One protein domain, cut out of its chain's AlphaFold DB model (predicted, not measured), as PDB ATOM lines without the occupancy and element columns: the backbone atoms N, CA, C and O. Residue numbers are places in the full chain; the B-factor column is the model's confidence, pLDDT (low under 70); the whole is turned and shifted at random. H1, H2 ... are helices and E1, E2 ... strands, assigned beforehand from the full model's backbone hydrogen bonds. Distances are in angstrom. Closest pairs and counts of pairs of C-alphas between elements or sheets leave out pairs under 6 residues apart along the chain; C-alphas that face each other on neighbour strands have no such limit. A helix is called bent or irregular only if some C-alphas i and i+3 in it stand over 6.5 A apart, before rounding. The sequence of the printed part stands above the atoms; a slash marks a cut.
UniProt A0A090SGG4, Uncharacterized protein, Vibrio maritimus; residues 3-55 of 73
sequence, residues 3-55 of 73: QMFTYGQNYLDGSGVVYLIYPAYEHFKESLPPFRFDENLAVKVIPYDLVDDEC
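AT A GLANCE: This is residues 3 to 55 of the 73 residues of an uncharacterized protein of Vibrio maritimus (UniProt A0A090SGG4). Picture a narrow ribbon: two long strands, E1 and E3, run side by side the same way, the short strand E2 pairs along the first part of E3, and one short helix, H1, sits over one face near that end. At the other end, residues 54 to 55 fold back to pair with E3. The printed part has 53 residues, with H1, E1, E2 and E3 in that order along it; the sheet is mixed, order E1 E3 E2, and the class is mixed, helices and strands. It is only just loose, close to compact, with a radius of gyration of the C-alphas of 12.4 A, and elongated, spanning 35 by 18 by 16 A.

IN THESE COORDINATES: Find C-alpha 3 at (42.231, -20.298, 8.971); from there H1 runs through residues 3 to 11, 13.3 A. It is neither bent nor irregular, but only just: C-alphas 3 and 6 are 6.0 A apart. E1, residues 16 to 23, spans 22.7 A. E2 is residues 35 to 38. E3, residues 41 to 49, spans 26.0 A and ends at C-alpha 49, (43.447, -42.522, 4.402).

HOW THE PARTS SIT: Look first at inner strand E3. E1 is its parallel neighbour at 23 degrees, with N 20 and O 44 2.8 A apart, within hydrogen-bond range. E2 and E3 form an antiparallel hairpin at 159 degrees; N 35 and O 43 are 2.8 A apart. H1 is on the sheet at a height of 9.9 A, over E3 and, only just, not over E1, where 2 of its C-alphas fall. On the local plane it stands at 58 degrees to E3, slantwise to the strands, only just short of across. The closest C-alphas of H1 and E1 are those of Gly 8 and Val 18, 7.3 A. In H1, 4 of 5 O i to N i+4 pairs are within hydrogen-bond range.

THE WHOLE: The C-alphas of Glu 39 and Val 51, the two farthest apart, are 35.9 A apart. The printed part has no cut, and the link from E1 to E2 is long. Look for low confidence, pLDDT under 70, at residues 3 to 15, 29, 53 and 55.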
ATOM      1  N   GLN A   3      40.868 -19.877   8.663       57.91
ATOM      2  CA  GLN A   3      42.231 -20.298   8.971       57.91
ATOM      3  C   GLN A   3      43.038 -20.701   7.730       57.91
ATOM      4  O   GLN A   3      44.222 -20.408   7.688       57.91
ATOM      5  N   MET A   4      42.431 -21.267   6.680       54.38
ATOM      6  CA  MET A   4      43.191 -21.660   5.479       54.38
ATOM      7  C   MET A   4      43.664 -20.489   4.602       54.38
ATOM      8  O   MET A   4      44.674 -20.624   3.918       54.38
ATOM      9  N   PHE A   5      42.975 -19.341   4.625       52.00
ATOM     10  CA  PHE A   5      43.307 -18.205   3.757       52.00
ATOM     11  C   PHE A   5      44.643 -17.547   4.150       52.00
ATOM     12  O   PHE A   5      45.465 -17.240   3.289       52.00
ATOM     13  N   THR A   6      44.907 -17.418   5.455       50.91
ATOM     14  CA  THR A   6      46.139 -16.804   5.976       50.91
ATOM     15  C   THR A   6      47.388 -17.638   5.681       50.91
ATOM     16  O   THR A   6      48.459 -17.071   5.461       50.91
ATOM     17  N   TYR A   7      47.268 -18.969   5.630       55.03
ATOM     18  CA  TYR A   7      48.398 -19.840   5.289       55.03
ATOM     19  C   TYR A   7      48.703 -19.830   3.787       55.03
ATOM     20  O   TYR A   7      49.871 -19.790   3.420       55.03
ATOM     21  N   GLY A   8      47.687 -19.780   2.917       53.19
ATOM     22  CA  GLY A   8      47.893 -19.731   1.464       53.19
ATOM     23  C   GLY A   8      48.616 -18.467   0.985       53.19
ATOM     24  O   GLY A   8      49.516 -18.557   0.154       53.19
ATOM     25  N   GLN A   9      48.280 -17.297   1.546       53.06
ATOM     26  CA  GLN A   9      48.926 -16.032   1.166       53.06
ATOM     27  C   GLN A   9      50.359 -15.873   1.699       53.06
ATOM     28  O   GLN A   9      51.172 -15.249   1.027       53.06
ATOM     29  N   ASN A  10      50.690 -16.423   2.874       54.00
ATOM     30  CA  ASN A  10      52.018 -16.232   3.477       54.00
ATOM     31  C   ASN A  10      53.076 -17.247   3.010       54.00
ATOM     32  O   ASN A  10      54.258 -17.005   3.225       54.00
ATOM     33  N   TYR A  11      52.689 -18.376   2.401       55.91
ATOM     34  CA  TYR A  11      53.631 -19.469   2.100       55.91
ATOM     35  C   TYR A  11      54.093 -19.558   0.638       55.91
ATOM     36  O   TYR A  11      54.997 -20.337   0.351       55.91
ATOM     37  N   LEU A  12      53.488 -18.805  -0.292       54.03
ATOM     38  CA  LEU A  12      53.698 -19.016  -1.735       54.03
ATOM     39  C   LEU A  12      54.077 -17.781  -2.556       54.03
ATOM     40  O   LEU A  12      54.187 -17.899  -3.770       54.03
ATOM     41  N   ASP A  13      54.263 -16.605  -1.950       55.78
ATOM     42  CA  ASP A  13      54.661 -15.382  -2.681       55.78
ATOM     43  C   ASP A  13      53.758 -15.068  -3.907       55.78
ATOM     44  O   ASP A  13      54.160 -14.426  -4.870       55.78
ATOM     45  N   GLY A  14      52.513 -15.568  -3.902       57.38
ATOM     46  CA  GLY A  14      51.563 -15.433  -5.012       57.38
ATOM     47  C   GLY A  14      51.786 -16.362  -6.218       57.38
ATOM     48  O   GLY A  14      51.103 -16.186  -7.228       57.38
ATOM     49  N   SER A  15      52.683 -17.357  -6.147       61.41
ATOM     50  CA  SER A  15      52.898 -18.329  -7.232       61.41
ATOM     51  C   SER A  15      53.174 -19.761  -6.742       61.41
ATOM     52  O   SER A  15      54.016 -19.996  -5.882       61.41
ATOM     53  N   GLY A  16      52.466 -20.746  -7.299       72.19
ATOM     54  CA  GLY A  16      52.675 -22.173  -7.047       72.19
ATOM     55  C   GLY A  16      51.392 -22.983  -6.850       72.19
ATOM     56  O   GLY A  16      50.274 -22.526  -7.098       72.19
ATOM     57  N   VAL A  17      51.564 -24.233  -6.415       72.88
ATOM     58  CA  VAL A  17      50.458 -25.152  -6.116       72.88
ATOM     59  C   VAL A  17      50.495 -25.514  -4.634       72.88
ATOM     60  O   VAL A  17      51.456 -26.132  -4.180       72.88
ATOM     61  N   VAL A  18      49.450 -25.164  -3.882       77.50
ATOM     62  CA  VAL A  18      49.251 -25.666  -2.513       77.50
ATOM     63  C   VAL A  18      48.672 -27.070  -2.601       77.50
ATOM     64  O   VAL A  18      47.652 -27.274  -3.261       77.50
ATOM     65  N   TYR A  19      49.262 -28.015  -1.881       77.12
ATOM     66  CA  TYR A  19      48.652 -29.316  -1.627       77.12
ATOM     67  C   TYR A  19      48.094 -29.333  -0.205       77.12
ATOM     68  O   TYR A  19      48.829 -29.158   0.764       77.12
ATOM     69  N   LEU A  20      46.783 -29.517  -0.087       77.44
ATOM     70  CA  LEU A  20      46.083 -29.717   1.171       77.44
ATOM     71  C   LEU A  20      45.844 -31.210   1.358       77.44
ATOM     72  O   LEU A  20      44.975 -31.782   0.705       77.44
ATOM     73  N   ILE A  21      46.609 -31.823   2.254       79.06
ATOM     74  CA  ILE A  21      46.407 -33.212   2.659       79.06
ATOM     75  C   ILE A  21      45.355 -33.204   3.767       79.06
ATOM     76  O   ILE A  21      45.558 -32.579   4.810       79.06
ATOM     77  N   TYR A  22      44.218 -33.844   3.520       75.56
ATOM     78  CA  TYR A  22      43.102 -33.896   4.462       75.56
ATOM     79  C   TYR A  22      42.656 -35.344   4.659       75.56
ATOM     80  O   TYR A  22      42.618 -36.082   3.676       75.56
ATOM     81  N   PRO A  23      42.308 -35.775   5.884       75.19
ATOM     82  CA  PRO A  23      41.839 -37.134   6.113       75.19
ATOM     83  C   PRO A  23      40.641 -37.477   5.223       75.19
ATOM     84  O   PRO A  23      39.651 -36.740   5.179       75.19
ATOM     85  N   ALA A  24      40.739 -38.600   4.521       75.75
ATOM     86  CA  ALA A  24      39.646 -39.158   3.747       75.75
ATOM     87  C   ALA A  24      38.473 -39.494   4.679       75.75
ATOM     88  O   ALA A  24      38.656 -39.930   5.817       75.75
ATOM     89  N   TYR A  25      37.248 -39.283   4.204       76.00
ATOM     90  CA  TYR A  25      36.033 -39.689   4.917       76.00
ATOM     91  C   TYR A  25      34.994 -40.207   3.919       76.00
ATOM     92  O   TYR A  25      35.203 -40.131   2.713       76.00
ATOM     93  N   GLU A  26      33.874 -40.766   4.387       72.12
ATOM     94  CA  GLU A  26      32.919 -41.515   3.542       72.12
ATOM     95  C   GLU A  26      32.485 -40.803   2.245       72.12
ATOM     96  O   GLU A  26      32.276 -41.462   1.229       72.12
ATOM     97  N   HIS A  27      32.406 -39.469   2.265       72.88
ATOM     98  CA  HIS A  27      32.028 -38.635   1.118       72.88
ATOM     99  C   HIS A  27      33.212 -37.923   0.434       72.88
ATOM    100  O   HIS A  27      32.999 -37.118  -0.469       72.88
ATOM    101  N   PHE A  28      34.445 -38.191   0.864       72.88
ATOM    102  CA  PHE A  28      35.675 -37.560   0.395       72.88
ATOM    103  C   PHE A  28      36.779 -38.607   0.237       72.88
ATOM    104  O   PHE A  28      37.670 -38.734   1.077       72.88
ATOM    105  N   LYS A  29      36.664 -39.403  -0.827       68.62
ATOM    106  CA  LYS A  29      37.614 -40.473  -1.165       68.62
ATOM    107  C   LYS A  29      38.463 -40.161  -2.391       68.62
ATOM    108  O   LYS A  29      39.436 -40.852  -2.643       68.62
ATOM    109  N   GLU A  30      38.094 -39.124  -3.135       75.31
ATOM    110  CA  GLU A  30      38.776 -38.717  -4.356       75.31
ATOM    111  C   GLU A  30      39.257 -37.273  -4.226       75.31
ATOM    112  O   GLU A  30      38.649 -36.447  -3.535       75.31
ATOM    113  N   SER A  31      40.367 -36.974  -4.898       77.12
ATOM    114  CA  SER A  31      40.931 -35.629  -4.947       77.12
ATOM    115  C   SER A  31      39.942 -34.637  -5.557       77.12
ATOM    116  O   SER A  31      39.318 -34.906  -6.587       77.12
ATOM    117  N   LEU A  32      39.814 -33.451  -4.955       79.81
ATOM    118  CA  LEU A  32      38.967 -32.408  -5.538       79.81
ATOM    119  C   LEU A  32      39.616 -31.807  -6.782       79.81
ATOM    120  O   LEU A  32      40.847 -31.690  -6.844       79.81
ATOM    121  N   PRO A  33      38.798 -31.332  -7.744       78.62
ATOM    122  CA  PRO A  33      39.318 -30.537  -8.839       78.62
ATOM    123  C   PRO A  33      40.121 -29.349  -8.283       78.62
ATOM    124  O   PRO A  33      39.711 -28.737  -7.291       78.62
ATOM    125  N   PRO A  34      41.269 -29.014  -8.899       77.06
ATOM    126  CA  PRO A  34      42.144 -27.962  -8.408       77.06
ATOM    127  C   PRO A  34      41.391 -26.635  -8.342       77.06
ATOM    128  O   PRO A  34      40.876 -26.143  -9.348       77.06
ATOM    129  N   PHE A  35      41.366 -26.036  -7.158       80.06
ATOM    130  CA  PHE A  35      40.789 -24.724  -6.948       80.06
ATOM    131  C   PHE A  35      41.808 -23.662  -7.360       80.06
ATOM    132  O   PHE A  35      42.842 -23.492  -6.715       80.06
ATOM    133  N   ARG A  36      41.546 -22.965  -8.466       74.69
ATOM    134  CA  ARG A  36      42.395 -21.863  -8.935       74.69
ATOM    135  C   ARG A  36      41.989 -20.584  -8.217       74.69
ATOM    136  O   ARG A  36      40.849 -20.151  -8.360       74.69
ATOM    137  N   PHE A  37      42.913 -20.012  -7.454       71.56
ATOM    138  CA  PHE A  37      42.729 -18.692  -6.854       71.56
ATOM    139  C   PHE A  37      43.088 -17.598  -7.863       71.56
ATOM    140  O   PHE A  37      42.294 -16.688  -8.060       71.56
ATOM    141  N   ASP A  38      44.213 -17.757  -8.569       72.69
ATOM    142  CA  ASP A  38      44.718 -16.828  -9.590       72.69
ATOM    143  C   ASP A  38      45.463 -17.598 -10.700       72.69
ATOM    144  O   ASP A  38      45.664 -18.811 -10.594       72.69
ATOM    145  N   GLU A  39      45.919 -16.912 -11.757       71.81
ATOM    146  CA  GLU A  39      46.665 -17.534 -12.874       71.81
ATOM    147  C   GLU A  39      47.932 -18.275 -12.417       71.81
ATOM    148  O   GLU A  39      48.323 -19.270 -13.026       71.81
ATOM    149  N   ASN A  40      48.525 -17.831 -11.307       70.38
ATOM    150  CA  ASN A  40      49.753 -18.395 -10.758       70.38
ATOM    151  C   ASN A  40      49.535 -19.232  -9.491       70.38
ATOM    152  O   ASN A  40      50.492 -19.845  -9.030       70.38
ATOM    153  N   LEU A  41      48.321 -19.282  -8.923       75.69
ATOM    154  CA  LEU A  41      48.059 -19.935  -7.636       75.69
ATOM    155  C   LEU A  41      46.894 -20.923  -7.729       75.69
ATOM    156  O   LEU A  41      45.737 -20.547  -7.935       75.69
ATOM    157  N   ALA A  42      47.197 -22.200  -7.503       78.62
ATOM    158  CA  ALA A  42      46.202 -23.265  -7.432       78.62
ATOM    159  C   ALA A  42      46.303 -24.033  -6.113       78.62
ATOM    160  O   ALA A  42      47.382 -24.213  -5.561       78.62
ATOM    161  N   VAL A  43      45.173 -24.532  -5.626       79.94
ATOM    162  CA  VAL A  43      45.090 -25.382  -4.440       79.94
ATOM    163  C   VAL A  43      44.488 -26.715  -4.836       79.94
ATOM    164  O   VAL A  43      43.404 -26.780  -5.413       79.94
ATOM    165  N   LYS A  44      45.204 -27.789  -4.533       81.00
ATOM    166  CA  LYS A  44      44.749 -29.167  -4.690       81.00
ATOM    167  C   LYS A  44      44.458 -29.742  -3.319       81.00
ATOM    168  O   LYS A  44      45.270 -29.586  -2.413       81.00
ATOM    169  N   VAL A  45      43.321 -30.410  -3.179       82.62
ATOM    170  CA  VAL A  45      42.964 -31.115  -1.946       82.62
ATOM    171  C   VAL A  45      43.056 -32.604  -2.214       82.62
ATOM    172  O   VAL A  45      42.381 -33.093  -3.119       82.62
ATOM    173  N   ILE A  46      43.895 -33.283  -1.442       82.31
ATOM    174  CA  ILE A  46      44.189 -34.704  -1.585       82.31
ATOM    175  C   ILE A  46      43.687 -35.431  -0.332       82.31
ATOM    176  O   ILE A  46      44.062 -35.038   0.780       82.31
ATOM    177  N   PRO A  47      42.831 -36.454  -0.491       81.19
ATOM    178  CA  PRO A  47      42.432 -37.321   0.606       81.19
ATOM    179  C   PRO A  47      43.616 -38.186   1.060       81.19
ATOM    180  O   PRO A  47      44.339 -38.744   0.238       81.19
ATOM    181  N   TYR A  48      43.797 -38.294   2.374       80.75
ATOM    182  CA  TYR A  48      44.735 -39.213   3.022       80.75
ATOM    183  C   TYR A  48      43.952 -40.206   3.869       80.75
ATOM    184  O   TYR A  48      43.260 -39.797   4.807       80.75
ATOM    185  N   ASP A  49      44.042 -41.491   3.563       78.06
ATOM    186  CA  ASP A  49      43.447 -42.522   4.402       78.06
ATOM    187  C   ASP A  49      44.356 -42.771   5.614       78.06
ATOM    188  O   ASP A  49      45.472 -43.264   5.490       78.06
ATOM    189  N   LEU A  50      43.888 -42.390   6.806       73.88
ATOM    190  CA  LEU A  50      44.624 -42.592   8.061       73.88
ATOM    191  C   LEU A  50      44.589 -44.047   8.556       73.88
ATOM    192  O   LEU A  50      45.271 -44.363   9.527       73.88
ATOM    193  N   VAL A  51      43.737 -44.895   7.974       76.38
ATOM    194  CA  VAL A  51      43.546 -46.296   8.373       76.38
ATOM    195  C   VAL A  51      44.430 -47.216   7.542       76.38
ATOM    196  O   VAL A  51      45.042 -48.117   8.110       76.38
ATOM    197  N   ASP A  52      44.496 -46.982   6.230       73.69
ATOM    198  CA  ASP A  52      45.323 -47.772   5.300       73.69
ATOM    199  C   ASP A  52      46.684 -47.109   4.989       73.69
ATOM    200  O   ASP A  52      47.532 -47.704   4.334       73.69
ATOM    201  N   ASP A  53      46.920 -45.888   5.494       68.25
ATOM    202  CA  ASP A  53      48.103 -45.061   5.196       68.25
ATOM    203  C   ASP A  53      48.287 -44.786   3.683       68.25
ATOM    204  O   ASP A  53      49.403 -44.637   3.176       68.25
ATOM    205  N   GLU A  54      47.175 -44.674   2.947       70.19
ATOM    206  CA  GLU A  54      47.161 -44.407   1.504       70.19
ATOM    207  C   GLU A  54      46.937 -42.924   1.171       70.19
ATOM    208  O   GLU A  54      46.164 -42.207   1.811       70.19
ATOM    209  N   CYS A  55      47.613 -42.443   0.123       66.50
ATOM    210  CA  CYS A  55      47.505 -41.063  -0.346       66.50
ATOM    211  C   CYS A  55      47.785 -40.958  -1.847       66.50
ATOM    212  O   CYS A  55      48.830 -41.398  -2.323       66.50
TER     213      CYS A  55